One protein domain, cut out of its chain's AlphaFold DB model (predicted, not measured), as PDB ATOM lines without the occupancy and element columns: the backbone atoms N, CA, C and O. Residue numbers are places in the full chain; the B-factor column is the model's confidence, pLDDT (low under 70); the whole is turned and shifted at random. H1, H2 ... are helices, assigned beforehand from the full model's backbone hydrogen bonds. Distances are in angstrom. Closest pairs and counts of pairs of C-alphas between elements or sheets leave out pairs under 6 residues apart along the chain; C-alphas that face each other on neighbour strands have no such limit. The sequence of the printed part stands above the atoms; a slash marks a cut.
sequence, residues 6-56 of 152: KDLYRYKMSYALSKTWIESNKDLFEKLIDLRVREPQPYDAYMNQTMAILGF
ATOM      1  N   LYS A   6     147.509 182.522 179.335       91.69
ATOM      2  CA  LYS A   6     148.908 182.667 178.924       91.69
ATOM      3  C   LYS A   6     149.012 182.999 177.432       91.69
ATOM      4  O   LYS A   6     149.788 183.875 177.044       91.69
ATOM      5  N   ASP A   7     148.187 182.374 176.599       91.81
ATOM      6  CA  ASP A   7     148.068 182.667 175.173       91.81
ATOM      7  C   ASP A   7     147.519 184.074 174.903       91.81
ATOM      8  O   ASP A   7     147.956 184.729 173.950       91.81
ATOM      9  N   LEU A   8     146.616 184.585 175.750       90.19
ATOM     10  CA  LEU A   8     146.148 185.970 175.658       90.19
ATOM     11  C   LEU A   8     147.297 186.953 175.919       90.19
ATOM     12  O   LEU A   8     147.471 187.916 175.163       90.19
ATOM     13  N   TYR A   9     148.106 186.708 176.953       91.31
ATOM     14  CA  TYR A   9     149.275 187.534 177.252       91.31
ATOM     15  C   TYR A   9     150.350 187.436 176.171       91.31
ATOM     16  O   TYR A   9     150.881 188.476 175.773       91.31
ATOM     17  N   ARG A  10     150.625 186.240 175.628       93.94
ATOM     18  CA  ARG A  10     151.505 186.075 174.456       93.94
ATOM     19  C   ARG A  10     151.028 186.922 173.289       93.94
ATOM     20  O   ARG A  10     151.817 187.678 172.728       93.94
ATOM     21  N   TYR A  11     149.742 186.839 172.948       92.19
ATOM     22  CA  TYR A  11     149.161 187.623 171.863       92.19
ATOM     23  C   TYR A  11     149.330 189.130 172.102       92.19
ATOM     24  O   TYR A  11     149.913 189.815 171.260       92.19
ATOM     25  N   LYS A  12     148.910 189.637 173.269       89.50
ATOM     26  CA  LYS A  12     149.048 191.058 173.631       89.50
ATOM     27  C   LYS A  12     150.503 191.531 173.563       89.50
ATOM     28  O   LYS A  12     150.796 192.551 172.944       89.50
ATOM     29  N   MET A  13     151.425 190.776 174.153       92.75
ATOM     30  CA  MET A  13     152.844 191.140 174.193       92.75
ATOM     31  C   MET A  13     153.528 191.026 172.832       92.75
ATOM     32  O   MET A  13     154.387 191.848 172.524       92.75
ATOM     33  N   SER A  14     153.109 190.084 171.982       93.56
ATOM     34  CA  SER A  14     153.611 189.969 170.605       93.56
ATOM     35  C   SER A  14     153.279 191.182 169.731       93.56
ATOM     36  O   SER A  14     153.897 191.390 168.689       93.56
ATOM     37  N   TYR A  15     152.285 191.978 170.135       93.38
ATOM     38  CA  TYR A  15     151.929 193.215 169.455       93.38
ATOM     39  C   TYR A  15     152.795 194.396 169.911       93.38
ATOM     40  O   TYR A  15     153.080 195.286 169.115       93.38
ATOM     41  N   ALA A  16     153.224 194.388 171.176       94.62
ATOM     42  CA  ALA A  16     154.047 195.441 171.761       94.62
ATOM     43  C   ALA A  16     155.544 195.285 171.449       94.62
ATOM     44  O   ALA A  16     156.267 196.273 171.439       94.62
ATOM     45  N   LEU A  17     156.024 194.070 171.204       96.25
ATOM     46  CA  LEU A  17     157.437 193.794 170.936       96.25
ATOM     47  C   LEU A  17     157.686 193.558 169.439       96.25
ATOM     48  O   LEU A  17     156.804 193.073 168.726       96.25
ATOM     49  N   SER A  18     158.893 193.854 168.951       95.38
ATOM     50  CA  SER A  18     159.262 193.492 167.579       95.38
ATOM     51  C   SER A  18     159.335 191.972 167.395       95.38
ATOM     52  O   SER A  18     159.766 191.226 168.280       95.38
ATOM     53  N   LYS A  19     158.959 191.495 166.201       94.62
ATOM     54  CA  LYS A  19     159.031 190.064 165.855       94.62
ATOM     55  C   LYS A  19     160.453 189.522 165.981       94.62
ATOM     56  O   LYS A  19     160.655 188.486 166.603       94.62
ATOM     57  N   THR A  20     161.427 190.260 165.451       93.69
ATOM     58  CA  THR A  20     162.843 189.880 165.489       93.69
ATOM     59  C   THR A  20     163.338 189.719 166.923       93.69
ATOM     60  O   THR A  20     164.025 188.748 167.225       93.69
ATOM     61  N   TRP A  21     162.951 190.618 167.838       95.38
ATOM     62  CA  TRP A  21     163.347 190.476 169.236       95.38
ATOM     63  C   TRP A  21     162.731 189.233 169.881       95.38
ATOM     64  O   TRP A  21     163.451 188.490 170.543       95.38
ATOM     65  N   ILE A  22     161.441 188.963 169.648       96.12
ATOM     66  CA  ILE A  22     160.767 187.761 170.171       96.12
ATOM     67  C   ILE A  22     161.457 186.487 169.662       96.12
ATOM     68  O   ILE A  22     161.723 185.572 170.440       96.12
ATOM     69  N   GLU A  23     161.776 186.428 168.369       95.94
ATOM     70  CA  GLU A  23     162.420 185.272 167.738       95.94
ATOM     71  C   GLU A  23     163.815 184.990 168.309       95.94
ATOM     72  O   GLU A  23     164.157 183.824 168.523       95.94
ATOM     73  N   SER A  24     164.591 186.038 168.598       95.75
ATOM     74  CA  SER A  24     165.934 185.924 169.180       95.75
ATOM     75  C   SER A  24     165.951 185.781 170.708       95.75
ATOM     76  O   SER A  24     166.985 185.415 171.258       95.75
ATOM     77  N   ASN A  25     164.841 186.049 171.406       96.44
ATOM     78  CA  ASN A  25     164.779 186.092 172.876       96.44
ATOM     79  C   ASN A  25     163.631 185.243 173.445       96.44
ATOM     80  O   ASN A  25     163.010 185.630 174.433       96.44
ATOM     81  N   LYS A  26     163.338 184.085 172.841       96.25
ATOM     82  CA  LYS A  26     162.176 183.239 173.189       96.25
ATOM     83  C   LYS A  26     162.062 182.936 174.685       96.25
ATOM     84  O   LYS A  26     160.994 183.130 175.257       96.25
ATOM     85  N   ASP A  27     163.158 182.543 175.329       96.75
ATOM     86  CA  ASP A  27     163.153 182.217 176.762       96.75
ATOM     87  C   ASP A  27     162.835 183.437 177.629       96.75
ATOM     88  O   ASP A  27     162.110 183.343 178.619       96.75
ATOM     89  N   LEU A  28     163.372 184.605 177.265       95.56
ATOM     90  CA  LEU A  28     163.088 185.849 177.971       95.56
ATOM     91  C   LEU A  28     161.655 186.320 177.702       95.56
ATOM     92  O   LEU A  28     160.989 186.783 178.624       95.56
ATOM     93  N   PHE A  29     161.163 186.167 176.474       96.25
ATOM     94  CA  PHE A  29     159.779 186.457 176.130       96.25
ATOM     95  C   PHE A  29     158.820 185.605 176.968       96.25
ATOM     96  O   PHE A  29     157.945 186.164 177.620       96.25
ATOM     97  N   GLU A  30     159.033 184.290 177.054       95.94
ATOM     98  CA  GLU A  30     158.215 183.409 177.896       95.94
ATOM     99  C   GLU A  30     158.290 183.788 179.381       95.94
ATOM    100  O   GLU A  30     157.250 183.863 180.036       95.94
ATOM    101  N   LYS A  31     159.471 184.155 179.899       94.88
ATOM    102  CA  LYS A  31     159.605 184.686 181.268       94.88
ATOM    103  C   LYS A  31     158.794 185.968 181.483       94.88
ATOM    104  O   LYS A  31     158.184 186.129 182.539       94.88
ATOM    105  N   LEU A  32     158.766 186.881 180.509       93.44
ATOM    106  CA  LEU A  32     157.941 188.094 180.578       93.44
ATOM    107  C   LEU A  32     156.445 187.761 180.599       93.44
ATOM    108  O   LEU A  32     155.686 188.430 181.301       93.44
ATOM    109  N   ILE A  33     156.017 186.738 179.854       94.94
ATOM    110  CA  ILE A  33     154.633 186.258 179.896       94.94
ATOM    111  C   ILE A  33     154.315 185.665 181.268       94.94
ATOM    112  O   ILE A  33     153.310 186.047 181.863       94.94
ATOM    113  N   ASP A  34     155.176 184.799 181.800       94.69
ATOM    114  CA  ASP A  34     154.977 184.172 183.112       94.69
ATOM    115  C   ASP A  34     154.861 185.209 184.235       94.69
ATOM    116  O   ASP A  34     154.012 185.078 185.116       94.69
ATOM    117  N   LEU A  35     155.671 186.272 184.188       92.69
ATOM    118  CA  LEU A  35     155.574 187.384 185.136       92.69
ATOM    119  C   LEU A  35     154.222 188.104 185.047       92.69
ATOM    120  O   LEU A  35     153.646 188.441 186.076       92.69
ATOM    121  N   ARG A  36     153.699 188.317 183.836       91.12
ATOM    122  CA  ARG A  36     152.409 188.995 183.631       91.12
ATOM    123  C   ARG A  36     151.203 188.143 184.004       91.12
ATOM    124  O   ARG A  36     150.205 188.707 184.430       91.12
ATOM    125  N   VAL A  37     151.292 186.826 183.835       92.69
ATOM    126  CA  VAL A  37     150.255 185.885 184.286       92.69
ATOM    127  C   VAL A  37     150.254 185.777 185.810       92.69
ATOM    128  O   VAL A  37     149.194 185.670 186.411       92.69
ATOM    129  N   ARG A  38     151.430 185.823 186.451       92.94
ATOM    130  CA  ARG A  38     151.539 185.786 187.918       92.94
ATOM    131  C   ARG A  38     150.966 187.037 188.578       92.94
ATOM    132  O   ARG A  38     150.330 186.930 189.617       92.94
ATOM    133  N   GLU A  39     151.205 188.193 187.971       89.88
ATOM    134  CA  GLU A  39     150.790 189.501 188.483       89.88
ATOM    135  C   GLU A  39     149.866 190.190 187.461       89.88
ATOM    136  O   GLU A  39     150.266 191.168 186.810       89.88
ATOM    137  N   PRO A  40     148.646 189.663 187.236       88.56
ATOM    138  CA  PRO A  40     147.757 190.201 186.225       88.56
ATOM    139  C   PRO A  40     147.264 191.584 186.645       88.56
ATOM    140  O   PRO A  40     146.885 191.822 187.791       88.56
ATOM    141  N   GLN A  41     147.230 192.516 185.692       88.44
ATOM    142  CA  GLN A  41     146.619 193.822 185.916       88.44
ATOM    143  C   GLN A  41     145.122 193.632 186.224       88.44
ATOM    144  O   GLN A  41     144.416 193.069 185.383       88.44
ATOM    145  N   PRO A  42     144.611 194.128 187.370       93.62
ATOM    146  CA  PRO A  42     143.185 194.072 187.667       93.62
ATOM    147  C   PRO A  42     142.358 194.759 186.577       93.62
ATOM    148  O   PRO A  42     142.764 195.796 186.045       93.62
ATOM    149  N   TYR A  43     141.186 194.206 186.259       91.19
ATOM    150  CA  TYR A  43     140.345 194.700 185.163       91.19
ATOM    151  C   TYR A  43     139.982 196.183 185.315       91.19
ATOM    152  O   TYR A  43     140.158 196.958 184.375       91.19
ATOM    153  N   ASP A  44     139.569 196.600 186.512       96.44
ATOM    154  CA  ASP A  44     139.208 197.995 186.773       96.44
ATOM    155  C   ASP A  44     140.409 198.931 186.597       96.44
ATOM    156  O   ASP A  44     140.280 200.019 186.041       96.44
ATOM    157  N   ALA A  45     141.612 198.490 186.986       95.12
ATOM    158  CA  ALA A  45     142.838 199.254 186.767       95.12
ATOM    159  C   ALA A  45     143.162 199.396 185.269       95.12
ATOM    160  O   ALA A  45     143.555 200.475 184.826       95.12
ATOM    161  N   TYR A  46     142.963 198.335 184.479       92.12
ATOM    162  CA  TYR A  46     143.110 198.377 183.021       92.12
ATOM    163  C   TYR A  46     142.096 199.327 182.364       92.12
ATOM    164  O   TYR A  46     142.457 200.119 181.487       92.12
ATOM    165  N   MET A  47     140.835 199.279 182.804       96.62
ATOM    166  CA  MET A  47     139.777 200.143 182.288       96.62
ATOM    167  C   MET A  47     140.040 201.610 182.633       96.62
ATOM    168  O   MET A  47     140.027 202.462 181.746       96.62
ATOM    169  N   ASN A  48     140.379 201.901 183.890       97.00
ATOM    170  CA  ASN A  48     140.715 203.251 184.338       97.00
ATOM    171  C   ASN A  48     141.906 203.826 183.561       97.00
ATOM    172  O   ASN A  48     141.852 204.971 183.116       97.00
ATOM    173  N   GLN A  49     142.953 203.025 183.328       95.25
ATOM    174  CA  GLN A  49     144.094 203.440 182.510       95.25
ATOM    175  C   GLN A  49     143.676 203.746 181.066       95.25
ATOM    176  O   GLN A  49     144.101 204.750 180.500       95.25
ATOM    177  N   THR A  50     142.827 202.906 180.473       94.56
ATOM    178  CA  THR A  50     142.349 203.086 179.097       94.56
ATOM    179  C   THR A  50     141.509 204.355 178.967       94.56
ATOM    180  O   THR A  50     141.746 205.155 178.066       94.56
ATOM    181  N   MET A  51     140.581 204.592 179.897       97.38
ATOM    182  CA  MET A  51     139.755 205.802 179.911       97.38
ATOM    183  C   MET A  51     140.595 207.066 180.115       97.38
ATOM    184  O   MET A  51     140.349 208.069 179.450       97.38
ATOM    185  N   ALA A  52     141.625 207.012 180.967       96.69
ATOM    186  CA  ALA A  52     142.560 208.120 181.141       96.69
ATOM    187  C   ALA A  52     143.327 208.436 179.846       96.69
ATOM    188  O   ALA A  52     143.454 209.600 179.485       96.69
ATOM    189  N   ILE A  53     143.793 207.411 179.119       94.00
ATOM    190  CA  ILE A  53     144.473 207.591 177.827       94.00
ATOM    191  C   ILE A  53     143.520 208.192 176.786       94.00
ATOM    192  O   ILE A  53     143.902 209.125 176.087       94.00
ATOM    193  N   LEU A  54     142.285 207.689 176.689       94.69
ATOM    194  CA  LEU A  54     141.298 208.168 175.715       94.69
ATOM    195  C   LEU A  54     140.813 209.594 176.005       94.69
ATOM    196  O   LEU A  54     140.490 210.329 175.077       94.69
ATOM    197  N   GLY A  55     140.749 209.980 177.281       96.56
ATOM    198  CA  GLY A  55     140.320 211.311 177.710       96.56
ATOM    199  C   GLY A  55     141.430 212.364 177.739       96.56
ATOM    200  O   GLY A  55     141.139 213.530 178.002       96.56
ATOM    201  N   PHE A  56     142.690 211.988 177.504       96.19
ATOM    202  CA  PHE A  56     143.827 212.900 177.611       96.19
ATOM    203  C   PHE A  56     144.275 213.426 176.245       96.19
ATOM    204  O   PHE A  56     144.766 212.678 175.400       96.19
TER     205      PHE A  56
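What this domain is: This is residues 6 to 56 of the 152 residues of the protein "Alpha/beta hydrolase" of Acidilobales archaeon (UniProt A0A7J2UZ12). Three helices, H1, H2 and H3, make a loose little head in which H3 folds back past short H2 and packs steeply across H1, while the fourth helix, H4, stands away from them as a free arm, with open space between it and the head. Residues 41 to 56, of which 43 to 55 belong to H4, stick out with no other part beside them. The printed part has 51 residues, with four named helices in the order H1, H2, H3, H4 and no named strand; its class is all helix. It is loose, with a radius of gyration of the C-alphas of 13.0 A, and elongated, spanning 37 by 23 by 14 A.

How they stand to each other: H1, residues 6 to 16, is joined by a tight link of 2 residues to H2, residues 19 to 24. These two are close but not clearly touching; their closest C-alphas, those of Ser 14 and Ile 22, are 7.5 A apart. They run opposite ways at a steep tilt of 65 degrees. A tight link of 1 residue joins H2 to H3, residues 26 to 38. H2 and H3 are close but not clearly touching, with the C-alphas of Ile 22 and Phe 29 closest at 6.2 A, and their lines are only just about perpendicular, at 73 degrees. H3 touches H1, with 9 pairs of C-alphas within 8 A; the closest are those of Tyr 9 and Ile 33, 6.1 A apart. H1 and H3 run opposite ways at a steep tilt of 63 degrees. H4, residues 43 to 55, is apart from H1, H2 and H3, although a tight link of 4 residues joins it to H3. In H2, H3 and H4 every O i to N i+4 pair is within hydrogen-bond range; in H1 it is 6 of 7.

Where its parts are: H1 begins at C-alpha 6, at (148.908, 182.667, 178.924), and runs 15.5 A from Lys 6 to Ala 16. H2 goes from Lys 19 to Ser 24. H3 begins at C-alpha 26, at (162.176, 183.239, 173.189), and runs 18.3 A to Arg 38. H4 runs 18.2 A from Tyr 43 to Gly 55, whose C-alpha is at (140.320, 211.311, 177.710).

The domain as a whole: The two C-alphas farthest apart are those of Ser 24 and Gly 55, 37.1 A. The first and last printed C-alphas, of Lys 6 and Phe 56, are 30.7 A apart. The printed part has no cut and no long link. The mean pLDDT of the printed part is 94.1, and no printed residue is under 70.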